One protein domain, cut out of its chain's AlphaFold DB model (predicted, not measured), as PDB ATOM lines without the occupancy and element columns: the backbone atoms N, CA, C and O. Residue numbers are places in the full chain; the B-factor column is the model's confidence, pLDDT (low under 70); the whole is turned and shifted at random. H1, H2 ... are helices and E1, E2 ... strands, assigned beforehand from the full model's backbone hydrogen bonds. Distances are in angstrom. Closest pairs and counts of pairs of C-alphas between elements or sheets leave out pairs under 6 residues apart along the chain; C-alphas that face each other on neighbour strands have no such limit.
ATOM      1  N   GLY A 449     -33.386 -29.271  39.262       90.25
ATOM      2  CA  GLY A 449     -34.775 -28.880  39.385       90.25
ATOM      3  C   GLY A 449     -35.101 -27.638  38.591       90.25
ATOM      4  O   GLY A 449     -34.219 -26.934  38.084       90.25
ATOM      5  N   THR A 450     -36.393 -27.380  38.474       95.44
ATOM      6  CA  THR A 450     -36.924 -26.185  37.824       95.44
ATOM      7  C   THR A 450     -37.883 -25.465  38.751       95.44
ATOM      8  O   THR A 450     -38.501 -26.079  39.620       95.44
ATOM      9  N   PHE A 451     -38.008 -24.155  38.576       95.38
ATOM     10  CA  PHE A 451     -39.068 -23.378  39.205       95.38
ATOM     11  C   PHE A 451     -39.734 -22.457  38.187       95.38
ATOM     12  O   PHE A 451     -39.097 -22.012  37.229       95.38
ATOM     13  N   GLU A 452     -40.994 -22.118  38.444       95.25
ATOM     14  CA  GLU A 452     -41.725 -21.042  37.780       95.25
ATOM     15  C   GLU A 452     -42.377 -20.140  38.829       95.25
ATOM     16  O   GLU A 452     -43.095 -20.611  39.712       95.25
ATOM     17  N   THR A 453     -42.146 -18.831  38.724       92.06
ATOM     18  CA  THR A 453     -42.785 -17.824  39.574       92.06
ATOM     19  C   THR A 453     -43.482 -16.751  38.729       92.06
ATOM     20  O   THR A 453     -42.839 -16.105  37.893       92.06
ATOM     21  N   PRO A 454     -44.794 -16.518  38.926       88.50
ATOM     22  CA  PRO A 454     -45.473 -15.332  38.409       88.50
ATOM     23  C   PRO A 454     -45.194 -14.099  39.279       88.50
ATOM     24  O   PRO A 454     -45.524 -12.977  38.887       88.50
ATOM     25  N   ASP A 455     -44.641 -14.308  40.475       87.50
ATOM     26  CA  ASP A 455     -44.188 -13.243  41.344       87.50
ATOM     27  C   ASP A 455     -42.809 -12.751  40.895       87.50
ATOM     28  O   ASP A 455     -41.891 -13.532  40.631       87.50
ATOM     29  N   LEU A 456     -42.679 -11.433  40.782       86.62
ATOM     30  CA  LEU A 456     -41.458 -10.774  40.332       86.62
ATOM     31  C   LEU A 456     -40.540 -10.421  41.496       86.62
ATOM     32  O   LEU A 456     -39.420  -9.971  41.255       86.62
ATOM     33  N   ALA A 457     -41.000 -10.644  42.726       85.38
ATOM     34  CA  ALA A 457     -40.196 -10.538  43.924       85.38
ATOM     35  C   ALA A 457     -39.975 -11.910  44.577       85.38
ATOM     36  O   ALA A 457     -40.822 -12.806  44.538       85.38
ATOM     37  N   SER A 458     -38.809 -12.070  45.191       85.25
ATOM     38  CA  SER A 458     -38.567 -13.159  46.134       85.25
ATOM     39  C   SER A 458     -39.427 -12.995  47.386       85.25
ATOM     40  O   SER A 458     -39.806 -11.882  47.764       85.25
ATOM     41  N   TYR A 459     -39.735 -14.120  48.029       85.31
ATOM     42  CA  TYR A 459     -40.553 -14.141  49.230       85.31
ATOM     43  C   TYR A 459     -39.773 -13.562  50.407       85.31
ATOM     44  O   TYR A 459     -38.663 -14.002  50.695       85.31
ATOM     45  N   THR A 460     -40.348 -12.581  51.093       76.69
ATOM     46  CA  THR A 460     -39.740 -11.952  52.269       76.69
ATOM     47  C   THR A 460     -40.793 -11.617  53.308       76.69
ATOM     48  O   THR A 460     -41.981 -11.585  53.002       76.69
ATOM     49  N   ARG A 461     -40.366 -11.355  54.550       69.75
ATOM     50  CA  ARG A 461     -41.289 -10.953  55.625       69.75
ATOM     51  C   ARG A 461     -41.920  -9.581  55.369       69.75
ATOM     52  O   ARG A 461     -43.019  -9.302  55.838       69.75
ATOM     53  N   GLU A 462     -41.204  -8.717  54.655       64.31
ATOM     54  CA  GLU A 462     -41.744  -7.469  54.129       64.31
ATOM     55  C   GLU A 462     -42.605  -7.793  52.901       64.31
ATOM     56  O   GLU A 462     -42.084  -8.189  51.858       64.31
ATOM     57  N   ASP A 463     -43.927  -7.665  53.045       51.56
ATOM     58  CA  ASP A 463     -44.885  -7.846  51.954       51.56
ATOM     59  C   ASP A 463     -44.701  -6.745  50.893       51.56
ATOM     60  O   ASP A 463     -45.025  -5.573  51.137       51.56
ATOM     61  N   GLY A 464     -44.247  -7.110  49.690       57.72
ATOM     62  CA  GLY A 464     -44.282  -6.212  48.535       57.72
ATOM     63  C   GLY A 464     -43.463  -6.656  47.322       57.72
ATOM     64  O   GLY A 464     -42.356  -7.172  47.441       57.72
ATOM     65  N   ASN A 465     -43.982  -6.335  46.132       62.41
ATOM     66  CA  ASN A 465     -43.267  -6.452  44.850       62.41
ATOM     67  C   ASN A 465     -42.535  -5.153  44.480       62.41
ATOM     68  O   ASN A 465     -42.283  -4.878  43.306       62.41
ATOM     69  N   ASP A 466     -42.244  -4.329  45.486       63.28
ATOM     70  CA  ASP A 466     -41.657  -2.995  45.361       63.28
ATOM     71  C   ASP A 466     -40.239  -3.043  44.772       63.28
ATOM     72  O   ASP A 466     -39.785  -2.087  44.143       63.28
ATOM     73  N   ASP A 467     -39.555  -4.178  44.933       74.75
ATOM     74  CA  ASP A 467     -38.313  -4.493  44.248       74.75
ATOM     75  C   ASP A 467     -38.483  -5.792  43.432       74.75
ATOM     76  O   ASP A 467     -38.491  -6.868  44.022       74.75
ATOM     77  N   PRO A 468     -38.626  -5.740  42.093       81.06
ATOM     78  CA  PRO A 468     -38.785  -6.934  41.266       81.06
ATOM     79  C   PRO A 468     -37.446  -7.656  41.056       81.06
ATOM     80  O   PRO A 468     -36.873  -7.679  39.961       81.06
ATOM     81  N   ASP A 469     -36.903  -8.227  42.127       83.56
ATOM     82  CA  ASP A 469     -35.572  -8.822  42.153       83.56
ATOM     83  C   ASP A 469     -35.431 -10.081  41.295       83.56
ATOM     84  O   ASP A 469     -34.313 -10.390  40.865       83.56
ATOM     85  N   MET A 470     -36.542 -10.751  40.971       88.19
ATOM     86  CA  MET A 470     -36.547 -11.910  40.077       88.19
ATOM     87  C   MET A 470     -36.210 -11.529  38.632       88.19
ATOM     88  O   MET A 470     -35.565 -12.309  37.934       88.19
ATOM     89  N   LEU A 471     -36.541 -10.311  38.182       87.38
ATOM     90  CA  LEU A 471     -36.165  -9.831  36.840       87.38
ATOM     91  C   LEU A 471     -34.644  -9.633  36.697       87.38
ATOM     92  O   LEU A 471     -34.089  -9.687  35.595       87.38
ATOM     93  N   ARG A 472     -33.951  -9.449  37.826       84.50
ATOM     94  CA  ARG A 472     -32.493  -9.304  37.906       84.50
ATOM     95  C   ARG A 472     -31.780 -10.597  38.290       84.50
ATOM     96  O   ARG A 472     -30.574 -10.561  38.530       84.50
ATOM     97  N   LEU A 473     -32.487 -11.726  38.347       87.75
ATOM     98  CA  LEU A 473     -31.863 -13.026  38.564       87.75
ATOM     99  C   LEU A 473     -30.843 -13.310  37.449       87.75
ATOM    100  O   LEU A 473     -31.103 -13.066  36.260       87.75
ATOM    101  N   GLN A 474     -29.664 -13.781  37.850       84.81
ATOM    102  CA  GLN A 474     -28.580 -14.169  36.955       84.81
ATOM    103  C   GLN A 474     -28.154 -15.608  37.225       84.81
ATOM    104  O   GLN A 474     -28.303 -16.130  38.331       84.81
ATOM    105  N   VAL A 475     -27.562 -16.233  36.211       85.06
ATOM    106  CA  VAL A 475     -26.932 -17.543  36.371       85.06
ATOM    107  C   VAL A 475     -25.777 -17.446  37.369       85.06
ATOM    108  O   VAL A 475     -24.990 -16.500  37.341       85.06
ATOM    109  N   GLY A 476     -25.683 -18.437  38.250       79.00
ATOM    110  CA  GLY A 476     -24.726 -18.498  39.348       79.00
ATOM    111  C   GLY A 476     -25.251 -17.944  40.672       79.00
ATOM    112  O   GLY A 476     -24.684 -18.299  41.705       79.00
ATOM    113  N   ASP A 477     -26.324 -17.142  40.664       83.12
ATOM    114  CA  ASP A 477     -26.910 -16.590  41.890       83.12
ATOM    115  C   ASP A 477     -27.432 -17.721  42.808       83.12
ATOM    116  O   ASP A 477     -27.981 -18.717  42.312       83.12
ATOM    117  N   PRO A 478     -27.286 -17.583  44.142       85.38
ATOM    118  CA  PRO A 478     -27.861 -18.516  45.100       85.38
ATOM    119  C   PRO A 478     -29.382 -18.336  45.179       85.38
ATOM    120  O   PRO A 478     -29.894 -17.211  45.188       85.38
ATOM    121  N   LEU A 479     -30.095 -19.455  45.281       89.38
ATOM    122  CA  LEU A 479     -31.541 -19.524  45.483       89.38
ATOM    123  C   LEU A 479     -31.836 -20.416  46.683       89.38
ATOM    124  O   LEU A 479     -31.303 -21.516  46.764       89.38
ATOM    125  N   GLU A 480     -32.702 -19.977  47.584       89.12
ATOM    126  CA  GLU A 480     -33.224 -20.823  48.654       89.12
ATOM    127  C   GLU A 480     -34.605 -21.324  48.246       89.12
ATOM    128  O   GLU A 480     -35.491 -20.521  47.947       89.12
ATOM    129  N   ILE A 481     -34.774 -22.644  48.202       89.31
ATOM    130  CA  ILE A 481     -35.998 -23.275  47.708       89.31
ATOM    131  C   ILE A 481     -36.646 -24.082  48.824       89.31
ATOM    132  O   ILE A 481     -36.001 -24.923  49.450       89.31
ATOM    133  N   SER A 482     -37.938 -23.847  49.051       86.69
ATOM    134  CA  SER A 482     -38.725 -24.580  50.040       86.69
ATOM    135  C   SER A 482     -40.168 -24.811  49.587       86.69
ATOM    136  O   SER A 482     -40.654 -24.241  48.607       86.69
ATOM    137  N   VAL A 483     -40.857 -25.705  50.294       85.00
ATOM    138  CA  VAL A 483     -42.247 -26.084  50.026       85.00
ATOM    139  C   VAL A 483     -43.072 -25.775  51.266       85.00
ATOM    140  O   VAL A 483     -42.796 -26.308  52.339       85.00
ATOM    141  N   ALA A 484     -44.089 -24.928  51.121       81.75
ATOM    142  CA  ALA A 484     -45.047 -24.664  52.184       81.75
ATOM    143  C   ALA A 484     -45.989 -25.864  52.334       81.75
ATOM    144  O   ALA A 484     -46.895 -26.066  51.520       81.75
ATOM    145  N   ALA A 485     -45.758 -26.686  53.358       73.38
ATOM    146  CA  ALA A 485     -46.526 -27.907  53.587       73.38
ATOM    147  C   ALA A 485     -48.031 -27.627  53.745       73.38
ATOM    148  O   ALA A 485     -48.857 -28.407  53.275       73.38
ATOM    149  N   GLU A 486     -48.393 -26.476  54.318       73.50
ATOM    150  CA  GLU A 486     -49.770 -26.014  54.495       73.50
ATOM    151  C   GLU A 486     -50.500 -25.691  53.182       73.50
ATOM    152  O   GLU A 486     -51.721 -25.534  53.162       73.50
ATOM    153  N   LYS A 487     -49.757 -25.586  52.078       76.31
ATOM    154  CA  LYS A 487     -50.270 -25.304  50.732       76.31
ATOM    155  C   LYS A 487     -50.331 -26.544  49.847       76.31
ATOM    156  O   LYS A 487     -50.788 -26.452  48.707       76.31
ATOM    157  N   LEU A 488     -49.899 -27.698  50.352       76.31
ATOM    158  CA  LEU A 488     -50.092 -28.972  49.675       76.31
ATOM    159  C   LEU A 488     -51.579 -29.340  49.748       76.31
ATOM    160  O   LEU A 488     -52.173 -29.372  50.826       76.31
ATOM    161  N   GLY A 489     -52.188 -29.563  48.581       70.31
ATOM    162  CA  GLY A 489     -53.614 -29.863  48.456       70.31
ATOM    163  C   GLY A 489     -54.028 -31.185  49.114       70.31
ATOM    164  O   GLY A 489     -53.237 -31.880  49.751       70.31
ATOM    165  N   ALA A 490     -55.298 -31.547  48.950       65.81
ATOM    166  CA  ALA A 490     -55.794 -32.863  49.341       65.81
ATOM    167  C   ALA A 490     -55.455 -33.912  48.269       65.81
ATOM    168  O   ALA A 490     -55.406 -33.601  47.078       65.81
ATOM    169  N   ARG A 491     -55.248 -35.164  48.693       63.31
ATOM    170  CA  ARG A 491     -55.019 -36.316  47.799       63.31
ATOM    171  C   ARG A 491     -56.261 -36.672  46.961       63.31
ATOM    172  O   ARG A 491     -56.125 -37.206  45.864       63.31
ATOM    173  N   GLY A 492     -57.453 -36.296  47.436       63.97
ATOM    174  CA  GLY A 492     -58.737 -36.416  46.744       63.97
ATOM    175  C   GLY A 492     -59.779 -35.447  47.316       63.97
ATOM    176  O   GLY A 492     -59.559 -34.834  48.357       63.97
ATOM    177  N   ALA A 493     -60.931 -35.301  46.651       63.19
ATOM    178  CA  ALA A 493     -61.969 -34.333  47.040       63.19
ATOM    179  C   ALA A 493     -62.599 -34.590  48.429       63.19
ATOM    180  O   ALA A 493     -63.221 -33.693  48.991       63.19
ATOM    181  N   SER A 494     -62.444 -35.801  48.973       64.81
ATOM    182  CA  SER A 494     -62.993 -36.244  50.263       64.81
ATOM    183  C   SER A 494     -61.924 -36.620  51.297       64.81
ATOM    184  O   SER A 494     -62.264 -37.178  52.337       64.81
ATOM    185  N   GLU A 495     -60.645 -36.372  51.013       68.12
ATOM    186  CA  GLU A 495     -59.533 -36.748  51.893       68.12
ATOM    187  C   GLU A 495     -58.996 -35.541  52.669       68.12
ATOM    188  O   GLU A 495     -59.092 -34.396  52.218       68.12
ATOM    189  N   SER A 496     -58.417 -35.803  53.845       62.41
ATOM    190  CA  SER A 496     -57.752 -34.775  54.643       62.41
ATOM    191  C   SER A 496     -56.633 -34.101  53.831       62.41
ATOM    192  O   SER A 496     -55.930 -34.770  53.068       62.41
ATOM    193  N   PRO A 497     -56.438 -32.776  53.970       68.94
ATOM    194  CA  PRO A 497     -55.318 -32.088  53.338       68.94
ATOM    195  C   PRO A 497     -53.989 -32.714  53.766       68.94
ATOM    196  O   PRO A 497     -53.813 -33.010  54.948       68.94
ATOM    197  N   ILE A 498     -53.024 -32.823  52.845       72.06
ATOM    198  CA  ILE A 498     -51.674 -33.341  53.147       72.06
ATOM    199  C   ILE A 498     -51.047 -32.578  54.324       72.06
ATOM    200  O   ILE A 498     -50.391 -33.169  55.178       72.06
ATOM    201  N   ALA A 499     -51.315 -31.274  54.408       67.50
ATOM    202  CA  ALA A 499     -50.923 -30.415  55.518       67.50
ATOM    203  C   ALA A 499     -51.357 -30.939  56.898       67.50
ATOM    204  O   ALA A 499     -50.600 -30.823  57.859       67.50
ATOM    205  N   SER A 500     -52.562 -31.506  57.009       69.38
ATOM    206  CA  SER A 500     -53.112 -32.013  58.271       69.38
ATOM    207  C   SER A 500     -52.347 -33.243  58.748       69.38
ATOM    208  O   SER A 500     -51.968 -33.311  59.914       69.38
ATOM    209  N   ASP A 501     -52.064 -34.177  57.840       73.19
ATOM    210  CA  ASP A 501     -51.299 -35.388  58.149       73.19
ATOM    211  C   ASP A 501     -49.853 -35.046  58.521       73.19
ATOM    212  O   ASP A 501     -49.289 -35.605  59.460       73.19
ATOM    213  N   LEU A 502     -49.262 -34.077  57.819       74.69
ATOM    214  CA  LEU A 502     -47.897 -33.622  58.069       74.69
ATOM    215  C   LEU A 502     -47.793 -32.865  59.402       74.69
ATOM    216  O   LEU A 502     -46.846 -33.081  60.151       74.69
ATOM    217  N   THR A 503     -48.796 -32.050  59.743       76.38
ATOM    218  CA  THR A 503     -48.888 -31.364  61.043       76.38
ATOM    219  C   THR A 503     -49.108 -32.359  62.183       76.38
ATOM    220  O   THR A 503     -48.459 -32.250  63.222       76.38
ATOM    221  N   ALA A 504     -49.971 -33.363  61.987       77.25
ATOM    222  CA  ALA A 504     -50.172 -34.440  62.953       77.25
ATOM    223  C   ALA A 504     -48.866 -35.209  63.191       77.25
ATOM    224  O   ALA A 504     -48.457 -35.379  64.336       77.25
ATOM    225  N   LEU A 505     -48.151 -35.575  62.121       79.31
ATOM    226  CA  LEU A 505     -46.837 -36.209  62.213       79.31
ATOM    227  C   LEU A 505     -45.785 -35.309  62.866       79.31
ATOM    228  O   LEU A 505     -44.929 -35.831  63.568       79.31
ATOM    229  N   GLN A 506     -45.813 -33.990  62.659       79.19
ATOM    230  CA  GLN A 506     -44.890 -33.042  63.302       79.19
ATOM    231  C   GLN A 506     -45.182 -32.838  64.795       79.19
ATOM    232  O   GLN A 506     -44.251 -32.569  65.551       79.19
ATOM    233  N   GLY A 507     -46.439 -32.987  65.224       80.25
ATOM    234  CA  GLY A 507     -46.846 -32.868  66.626       80.25
ATOM    235  C   GLY A 507     -46.421 -34.041  67.518       80.25
ATOM    236  O   GLY A 507     -46.388 -33.888  68.736       80.25
ATOM    237  N   LEU A 508     -46.079 -35.193  66.932       87.00
ATOM    238  CA  LEU A 508     -45.639 -36.388  67.661       87.00
ATOM    239  C   LEU A 508     -44.145 -36.335  68.029       87.00
ATOM    240  O   LEU A 508     -43.329 -35.696  67.351       87.00
ATOM    241  N   GLY A 509     -43.746 -37.100  69.049       88.69
ATOM    242  CA  GLY A 509     -42.330 -37.413  69.276       88.69
ATOM    243  C   GLY A 509     -41.708 -38.097  68.046       88.69
ATOM    244  O   GLY A 509     -42.420 -38.701  67.249       88.69
ATOM    245  N   PHE A 510     -40.387 -37.989  67.846       87.94
ATOM    246  CA  PHE A 510     -39.736 -38.565  66.655       87.94
ATOM    247  C   PHE A 510     -39.982 -40.076  66.538       87.94
ATOM    248  O   PHE A 510     -40.435 -40.534  65.494       87.94
ATOM    249  N   ASP A 511     -39.762 -40.831  67.618       90.00
ATOM    250  CA  ASP A 511     -39.949 -42.288  67.623       90.00
ATOM    251  C   ASP A 511     -41.422 -42.691  67.432       90.00
ATOM    252  O   ASP A 511     -41.724 -43.615  66.686       90.00
ATOM    253  N   GLU A 512     -42.358 -41.937  68.009       90.44
ATOM    254  CA  GLU A 512     -43.801 -42.175  67.864       90.44
ATOM    255  C   GLU A 512     -44.297 -41.910  66.431       90.44
ATOM    256  O   GLU A 512     -45.101 -42.667  65.877       90.44
ATOM    257  N   ALA A 513     -43.770 -40.867  65.782       88.19
ATOM    258  CA  ALA A 513     -44.017 -40.624  64.365       88.19
ATOM    259  C   ALA A 513     -43.438 -41.747  63.495       88.19
ATOM    260  O   ALA A 513     -44.076 -42.164  62.528       88.19
ATOM    261  N   VAL A 514     -42.252 -42.261  63.840       90.19
ATOM    262  CA  VAL A 514     -41.634 -43.399  63.146       90.19
ATOM    263  C   VAL A 514     -42.498 -44.642  63.268       90.19
ATOM    264  O   VAL A 514     -42.746 -45.283  62.253       90.19
ATOM    265  N   ASP A 515     -43.001 -44.962  64.457       91.50
ATOM    266  CA  ASP A 515     -43.858 -46.131  64.659       91.50
ATOM    267  C   ASP A 515     -45.185 -45.997  63.895       91.50
ATOM    268  O   ASP A 515     -45.639 -46.953  63.263       91.50
ATOM    269  N   THR A 516     -45.761 -44.791  63.858       89.31
ATOM    270  CA  THR A 516     -46.978 -44.493  63.082       89.31
ATOM    271  C   THR A 516     -46.763 -44.703  61.580       89.31
ATOM    272  O   THR A 516     -47.578 -45.336  60.910       89.31
ATOM    273  N   VAL A 517     -45.647 -44.213  61.029       88.25
ATOM    274  CA  VAL A 517     -45.308 -44.413  59.611       88.25
ATOM    275  C   VAL A 517     -44.916 -45.871  59.341       88.25
ATOM    276  O   VAL A 517     -45.281 -46.424  58.305       88.25
ATOM    277  N   ALA A 518     -44.238 -46.542  60.274       91.31
ATOM    278  CA  ALA A 518     -43.851 -47.944  60.138       91.31
ATOM    279  C   ALA A 518     -45.069 -48.872  60.038       91.31
ATOM    280  O   ALA A 518     -45.022 -49.838  59.281       91.31
ATOM    281  N   GLN A 519     -46.181 -48.555  60.713       91.06
ATOM    282  CA  GLN A 519     -47.442 -49.291  60.554       91.06
ATOM    283  C   GLN A 519     -48.010 -49.208  59.130       91.06
ATOM    284  O   GLN A 519     -48.659 -50.148  58.677       91.06
ATOM    285  N   GLN A 520     -47.764 -48.107  58.413       86.31
ATOM    286  CA  GLN A 520     -48.249 -47.918  57.042       86.31
ATOM    287  C   GLN A 520     -47.330 -48.565  56.005       86.31
ATOM    288  O   GLN A 520     -47.806 -49.112  55.014       86.31
ATOM    289  N   VAL A 521     -46.014 -48.479  56.214       88.44
ATOM    290  CA  VAL A 521     -45.020 -48.852  55.196       88.44
ATOM    291  C   VAL A 521     -44.348 -50.206  55.476       88.44
ATOM    292  O   VAL A 521     -43.722 -50.783  54.594       88.44
ATOM    293  N   GLY A 522     -44.502 -50.752  56.685       87.81
ATOM    294  CA  GLY A 522     -44.022 -52.084  57.070       87.81
ATOM    295  C   GLY A 522     -42.519 -52.190  57.355       87.81
ATOM    296  O   GLY A 522     -42.047 -53.278  57.676       87.81
ATOM    297  N   ASP A 523     -41.763 -51.091  57.269       91.38
ATOM    298  CA  ASP A 523     -40.320 -51.043  57.541       91.38
ATOM    299  C   ASP A 523     -39.986 -49.842  58.437       91.38
ATOM    300  O   ASP A 523     -40.204 -48.683  58.074       91.38
ATOM    301  N   GLN A 524     -39.429 -50.124  59.616       89.38
ATOM    302  CA  GLN A 524     -39.105 -49.111  60.621       89.38
ATOM    303  C   GLN A 524     -37.929 -48.212  60.209       89.38
ATOM    304  O   GLN A 524     -37.912 -47.028  60.535       89.38
ATOM    305  N   ASN A 525     -36.945 -48.731  59.471       87.12
ATOM    306  CA  ASN A 525     -35.824 -47.927  58.981       87.12
ATOM    307  C   ASN A 525     -36.259 -47.028  57.826       87.12
ATOM    308  O   ASN A 525     -35.847 -45.868  57.759       87.12
ATOM    309  N   PHE A 526     -37.132 -47.525  56.953       85.81
ATOM    310  CA  PHE A 526     -37.715 -46.692  55.909       85.81
ATOM    311  C   PHE A 526     -38.645 -45.621  56.501       85.81
ATOM    312  O   PHE A 526     -38.572 -44.459  56.104       85.81
ATOM    313  N   ALA A 527     -39.423 -45.957  57.535       87.25
ATOM    314  CA  ALA A 527     -40.213 -44.991  58.294       87.25
ATOM    315  C   ALA A 527     -39.346 -43.914  58.969       87.25
ATOM    316  O   ALA A 527     -39.671 -42.731  58.875       87.25
ATOM    317  N   ARG A 528     -38.198 -44.283  59.563       86.38
ATOM    318  CA  ARG A 528     -37.199 -43.316  60.063       86.38
ATOM    319  C   ARG A 528     -36.738 -42.357  58.979       86.38
ATOM    320  O   ARG A 528     -36.682 -41.158  59.233       86.38
ATOM    321  N   ALA A 529     -36.438 -42.860  57.783       82.44
ATOM    322  CA  ALA A 529     -36.026 -42.015  56.667       82.44
ATOM    323  C   ALA A 529     -37.142 -41.048  56.240       82.44
ATOM    324  O   ALA A 529     -36.880 -39.860  56.057       82.44
ATOM    325  N   ILE A 530     -38.391 -41.513  56.144       82.81
ATOM    326  CA  ILE A 530     -39.555 -40.676  55.805       82.81
ATOM    327  C   ILE A 530     -39.784 -39.588  56.871       82.81
ATOM    328  O   ILE A 530     -39.948 -38.412  56.543       82.81
ATOM    329  N   VAL A 531     -39.758 -39.943  58.158       82.94
ATOM    330  CA  VAL A 531     -39.960 -38.981  59.254       82.94
ATOM    331  C   VAL A 531     -38.804 -37.982  59.342       82.94
ATOM    332  O   VAL A 531     -39.037 -36.784  59.476       82.94
ATOM    333  N   ALA A 532     -37.556 -38.436  59.213       79.69
ATOM    334  CA  ALA A 532     -36.397 -37.548  59.214       79.69
ATOM    335  C   ALA A 532     -36.421 -36.560  58.034       79.69
ATOM    336  O   ALA A 532     -36.195 -35.367  58.233       79.69
ATOM    337  N   THR A 533     -36.738 -37.027  56.822       75.62
ATOM    338  CA  THR A 533     -36.808 -36.176  55.618       75.62
ATOM    339  C   THR A 533     -37.976 -35.192  55.663       75.62
ATOM    340  O   THR A 533     -37.775 -34.006  55.414       75.62
ATOM    341  N   SER A 534     -39.174 -35.635  56.056       73.44
ATOM    342  CA  SER A 534     -40.359 -34.766  56.200       73.44
ATOM    343  C   SER A 534     -40.204 -33.670  57.257       73.44
ATOM    344  O   SER A 534     -40.851 -32.628  57.162       73.44
ATOM    345  N   ARG A 535     -39.336 -33.880  58.254       74.31
ATOM    346  CA  ARG A 535     -39.008 -32.884  59.284       74.31
ATOM    347  C   ARG A 535     -37.760 -32.056  58.964       74.31
ATOM    348  O   ARG A 535     -37.361 -31.246  59.794       74.31
ATOM    349  N   GLY A 536     -37.119 -32.266  57.811       66.56
ATOM    350  CA  GLY A 536     -35.870 -31.582  57.463       66.56
ATOM    351  C   GLY A 536     -34.721 -31.872  58.439       66.56
ATOM    352  O   GLY A 536     -33.827 -31.050  58.595       66.56
ATOM    353  N   LEU A 537     -34.745 -33.025  59.120       68.50
ATOM    354  CA  LEU A 537     -33.710 -33.440  60.080       68.50
ATOM    355  C   LEU A 537     -32.496 -34.091  59.399       68.50
ATOM    356  O   LEU A 537     -31.554 -34.507  60.072       68.50
ATOM    357  N   VAL A 538     -32.524 -34.199  58.071       66.75
ATOM    358  CA  VAL A 538     -31.422 -34.720  57.260       66.75
ATOM    359  C   VAL A 538     -30.455 -33.574  56.987       66.75
ATOM    360  O   VAL A 538     -30.738 -32.674  56.199       66.75
ATOM    361  N   VAL A 539     -29.312 -33.595  57.670       57.75
ATOM    362  CA  VAL A 539     -28.277 -32.547  57.590       57.75
ATOM    363  C   VAL A 539     -27.709 -32.428  56.172       57.75
ATOM    364  O   VAL A 539     -27.252 -31.364  55.767       57.75
ATOM    365  N   GLU A 540     -27.750 -33.516  55.409       59.53
ATOM    366  CA  GLU A 540     -27.207 -33.638  54.061       59.53
ATOM    367  C   GLU A 540     -28.064 -32.943  52.986       59.53
ATOM    368  O   GLU A 540     -27.580 -32.716  51.875       59.53
ATOM    369  N   THR A 541     -29.328 -32.605  53.274       63.94
ATOM    370  CA  THR A 541     -30.187 -31.895  52.315       63.94
ATOM    371  C   THR A 541     -29.990 -30.387  52.426       63.94
ATOM    372  O   THR A 541     -30.517 -29.737  53.324       63.94
ATOM    373  N   GLU A 542     -29.237 -29.821  51.488       70.94
ATOM    374  CA  GLU A 542     -29.061 -28.374  51.348       70.94
ATOM    375  C   GLU A 542     -30.326 -27.727  50.747       70.94
ATOM    376  O   GLU A 542     -30.854 -28.184  49.733       70.94
ATOM    377  N   SER A 543     -30.800 -26.628  51.342       77.75
ATOM    378  CA  SER A 543     -31.935 -25.834  50.827       77.75
ATOM    379  C   SER A 543     -31.516 -24.749  49.832       77.75
ATOM    380  O   SER A 543     -32.358 -24.141  49.168       77.75
ATOM    381  N   THR A 544     -30.211 -24.478  49.741       85.06
ATOM    382  CA  THR A 544     -29.645 -23.466  48.847       85.06
ATOM    383  C   THR A 544     -29.133 -24.122  47.575       85.06
ATOM    384  O   THR A 544     -28.283 -25.000  47.634       85.06
ATOM    385  N   TYR A 545     -29.591 -23.655  46.421       86.81
ATOM    386  CA  TYR A 545     -29.226 -24.164  45.107       86.81
ATOM    387  C   TYR A 545     -28.539 -23.083  44.278       86.81
ATOM    388  O   TYR A 545     -28.746 -21.884  44.481       86.81
ATOM    389  N   ARG A 546     -27.736 -23.504  43.298       85.44
ATOM    390  CA  ARG A 546     -27.156 -22.596  42.309       85.44
ATOM    391  C   ARG A 546     -28.087 -22.476  41.110       85.44
ATOM    392  O   ARG A 546     -28.440 -23.482  40.495       85.44
ATOM    393  N   CYS A 547     -28.432 -21.247  40.731       89.19
ATOM    394  CA  CYS A 547     -29.137 -20.996  39.480       89.19
ATOM    395  C   CYS A 547     -28.226 -21.313  38.280       89.19
ATOM    396  O   CYS A 547     -27.081 -20.865  38.229       89.19
ATOM    397  N   SER A 548     -28.726 -22.077  37.313       87.06
ATOM    398  CA  SER A 548     -27.973 -22.533  36.133       87.06
ATOM    399  C   SER A 548     -28.492 -21.962  34.816       87.06
ATOM    400  O   SER A 548     -27.730 -21.821  33.863       87.06
ATOM    401  N   GLU A 549     -29.765 -21.578  34.789       92.00
ATOM    402  CA  GLU A 549     -30.438 -20.977  33.643       92.00
ATOM    403  C   GLU A 549     -31.589 -20.115  34.161       92.00
ATOM    404  O   GLU A 549     -32.253 -20.495  35.130       92.00
ATOM    405  N   VAL A 550     -31.820 -18.968  33.523       94.25
ATOM    406  CA  VAL A 550     -32.943 -18.067  33.826       94.25
ATOM    407  C   VAL A 550     -33.693 -17.768  32.544       94.25
ATOM    408  O   VAL A 550     -33.082 -17.417  31.537       94.25
ATOM    409  N   GLU A 551     -35.013 -17.828  32.596       95.69
ATOM    410  CA  GLU A 551     -35.897 -17.487  31.493       95.69
ATOM    411  C   GLU A 551     -36.957 -16.492  31.979       95.69
ATOM    412  O   GLU A 551     -37.593 -16.689  33.014       95.69
ATOM    413  N   ILE A 552     -37.128 -15.388  31.254       95.12
ATOM    414  CA  ILE A 552     -38.150 -14.375  31.524       95.12
ATOM    415  C   ILE A 552     -39.121 -14.389  30.356       95.12
ATOM    416  O   ILE A 552     -38.766 -14.030  29.234       95.12
ATOM    417  N   ASP A 553     -40.352 -14.778  30.650       94.88
ATOM    418  CA  ASP A 553     -41.458 -14.842  29.708       94.88
ATOM    419  C   ASP A 553     -42.432 -13.704  29.996       94.88
ATOM    420  O   ASP A 553     -42.856 -13.510  31.142       94.88
ATOM    421  N   TRP A 554     -42.859 -12.994  28.959       93.75
ATOM    422  CA  TRP A 554     -43.921 -12.004  29.087       93.75
ATOM    423  C   TRP A 554     -44.885 -12.035  27.909       93.75
ATOM    424  O   TRP A 554     -44.530 -12.336  26.769       93.75
ATOM    425  N   GLY A 555     -46.129 -11.685  28.197       89.62
ATOM    426  CA  GLY A 555     -47.182 -11.491  27.215       89.62
ATOM    427  C   GLY A 555     -48.314 -10.658  27.797       89.62
ATOM    428  O   GLY A 555     -48.230 -10.194  28.935       89.62
ATOM    429  N   LEU A 556     -49.387 -10.508  27.022       78.38
ATOM    430  CA  LEU A 556     -50.560  -9.712  27.400       78.38
ATOM    431  C   LEU A 556     -51.167 -10.125  28.747       78.38
ATOM    432  O   LEU A 556     -51.630  -9.275  29.500       78.38
ATOM    433  N   GLU A 557     -51.170 -11.423  29.052       78.00
ATOM    434  CA  GLU A 557     -51.843 -11.937  30.244       78.00
ATOM    435  C   GLU A 557     -50.946 -11.950  31.483       78.00
ATOM    436  O   GLU A 557     -51.400 -11.642  32.587       78.00
ATOM    437  N   LYS A 558     -49.686 -12.379  31.332       83.69
ATOM    438  CA  LYS A 558     -48.795 -12.676  32.462       83.69
ATOM    439  C   LYS A 558     -47.331 -12.428  32.113       83.69
ATOM    440  O   LYS A 558     -46.895 -12.631  30.982       83.69
ATOM    441  N   THR A 559     -46.575 -12.030  33.131       89.75
ATOM    442  CA  THR A 559     -45.107 -12.076  33.160       89.75
ATOM    443  C   THR A 559     -44.703 -13.128  34.183       89.75
ATOM    444  O   THR A 559     -45.324 -13.199  35.245       89.75
ATOM    445  N   ARG A 560     -43.710 -13.952  33.863       92.75
ATOM    446  CA  ARG A 560     -43.210 -15.017  34.740       92.75
ATOM    447  C   ARG A 560     -41.700 -15.163  34.593       92.75
ATOM    448  O   ARG A 560     -41.144 -14.899  33.526       92.75
ATOM    449  N   VAL A 561     -41.058 -15.609  35.664       94.25
ATOM    450  CA  VAL A 561     -39.645 -15.988  35.669       94.25
ATOM    451  C   VAL A 561     -39.560 -17.485  35.908       94.25
ATOM    452  O   VAL A 561     -40.128 -18.002  36.869       94.25
ATOM    453  N   LYS A 562     -38.842 -18.172  35.028       95.94
ATOM    454  CA  LYS A 562     -38.492 -19.580  35.162       95.94
ATOM    455  C   LYS A 562     -36.997 -19.707  35.372       95.94
ATOM    456  O   LYS A 562     -36.216 -18.860  34.930       95.94
ATOM    457  N   GLY A 563     -36.581 -20.781  36.014       94.88
ATOM    458  CA  GLY A 563     -35.166 -21.082  36.105       94.88
ATOM    459  C   GLY A 563     -34.892 -22.542  36.371       94.88
ATOM    460  O   GLY A 563     -35.734 -23.270  36.896       94.88
ATOM    461  N   LYS A 564     -33.678 -22.948  36.010       93.62
ATOM    462  CA  LYS A 564     -33.111 -24.243  36.376       93.62
ATOM    463  C   LYS A 564     -32.133 -24.051  37.510       93.62
ATOM    464  O   LYS A 564     -31.334 -23.106  37.500       93.62
ATOM    465  N   PHE A 565     -32.122 -24.980  38.443       90.50
ATOM    466  CA  PHE A 565     -31.175 -24.992  39.539       90.50
ATOM    467  C   PHE A 565     -30.564 -26.375  39.701       90.50
ATOM    468  O   PHE A 565     -31.143 -27.385  39.310       90.50
ATOM    469  N   HIS A 566     -29.368 -26.405  40.272       83.69
ATOM    470  CA  HIS A 566     -28.727 -27.646  40.663       83.69
ATOM    471  C   HIS A 566     -28.032 -27.479  42.001       83.69
ATOM    472  O   HIS A 566     -27.597 -26.382  42.377       83.69
ATOM    473  N   ASN A 567     -27.903 -28.595  42.701       74.69
ATOM    474  CA  ASN A 567     -27.003 -28.724  43.825       74.69
ATOM    475  C   ASN A 567     -26.468 -30.160  43.903       74.69
ATOM    476  O   ASN A 567     -26.952 -31.066  43.223       74.69
ATOM    477  N   TYR A 568     -25.447 -30.358  44.722       63.78
ATOM    478  CA  TYR A 568     -24.966 -31.676  45.097       63.78
ATOM    479  C   TYR A 568     -25.313 -31.941  46.562       63.78
ATOM    480  O   TYR A 568     -25.382 -31.021  47.375       63.78
TER     481      TYR A 568
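Overview. This is residues 449 to 568 of the 605 residues of an uncharacterized protein of Hyphomicrobiaceae bacterium (UniProt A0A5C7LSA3). The model has two lobes: a strongly twisted sheet of four strands with a long loop, residues 454 to 468, and the short helix H1 beside it, and a cluster of three helices, H2, H3 and H4, set away from the sheet. Two stretches with no named element, residues 484 to 497 and 535 to 543, join the lobes, and residues 491 to 496 stick out. The printed part has 120 residues with four named helices and four named strands, in the order E1 H1 E2 H2 H3 H4 E3 E4, and the class is mixed, helices and strands. The sheet runs E1, E4, E3, E2, all antiparallel. The whole is loose, with a radius of gyration of the C-alphas of 18.3 A and spans of 50 by 36 by 25 A.

Arrangement. E3, residues 544 to 554, and E4, residues 559 to 567, form a hairpin, with N 551 and O 562 within hydrogen-bond range at 2.8 A. E3 bends by 72 degrees at residue 548. On the other side of E4 is edge strand E1, residues 449 to 453, antiparallel at 157 degrees, with N 451 and O 563 at 3.0 A. The other edge strand, E2, residues 478 to 483, is the antiparallel neighbour of E3, with N 545 and O 479 at 2.8 A. This pairing is staggered: E3 pairs with E2 over residues 544 to 546 and with E4 over residues 546 to 554. H1, residues 469 to 472, only grazes the sheet with its residues 470 to 472; the C-alphas of Met 470 and Val 561, the closest of H1 and E4, are 6.8 A apart. H3, residues 510 to 521, and H4, residues 524 to 534, touch, closest at the C-alphas of Ala 518 and Gln 524, 4.9 A, at a steep tilt of 65 degrees, opposite ways. H2, residues 498 to 507, is close to but not clearly touching H3, with the C-alphas of Leu 505 and Ala 513 closest at 5.7 A. H2, H3 and H4 are not on the sheet. Every O i to N i+4 pair is within hydrogen-bond range in H2 and H4, and 7 of 8 are in H3; H1 is too short for such a pair.

Along the chain. E3 and E4 are 26.9 A and 26.8 A from first to last C-alpha, E2 17.0 A and E1 13.7 A. H3 measures 16.3 A, H4 15.1 A, H2 14.3 A and H1 5.3 A. E1 begins at C-alpha 449, (-34.775, -28.880, 39.385), H3 begins at C-alpha 510, (-39.736, -38.565, 66.655), and E4 ends at C-alpha 567, (-27.003, -28.724, 43.825).

Size, cuts and confidence. The C-alphas farthest apart, of Asp 511 and Leu 556, are 52.8 A apart. The printed part has no cut. The links E1 to H1 and E2 to H2 are long. The mean pLDDT of the printed part is 81.2, and it is under 70 at residues 461 to 466, 490 to 497, 499 to 500, 536 to 541 and 568.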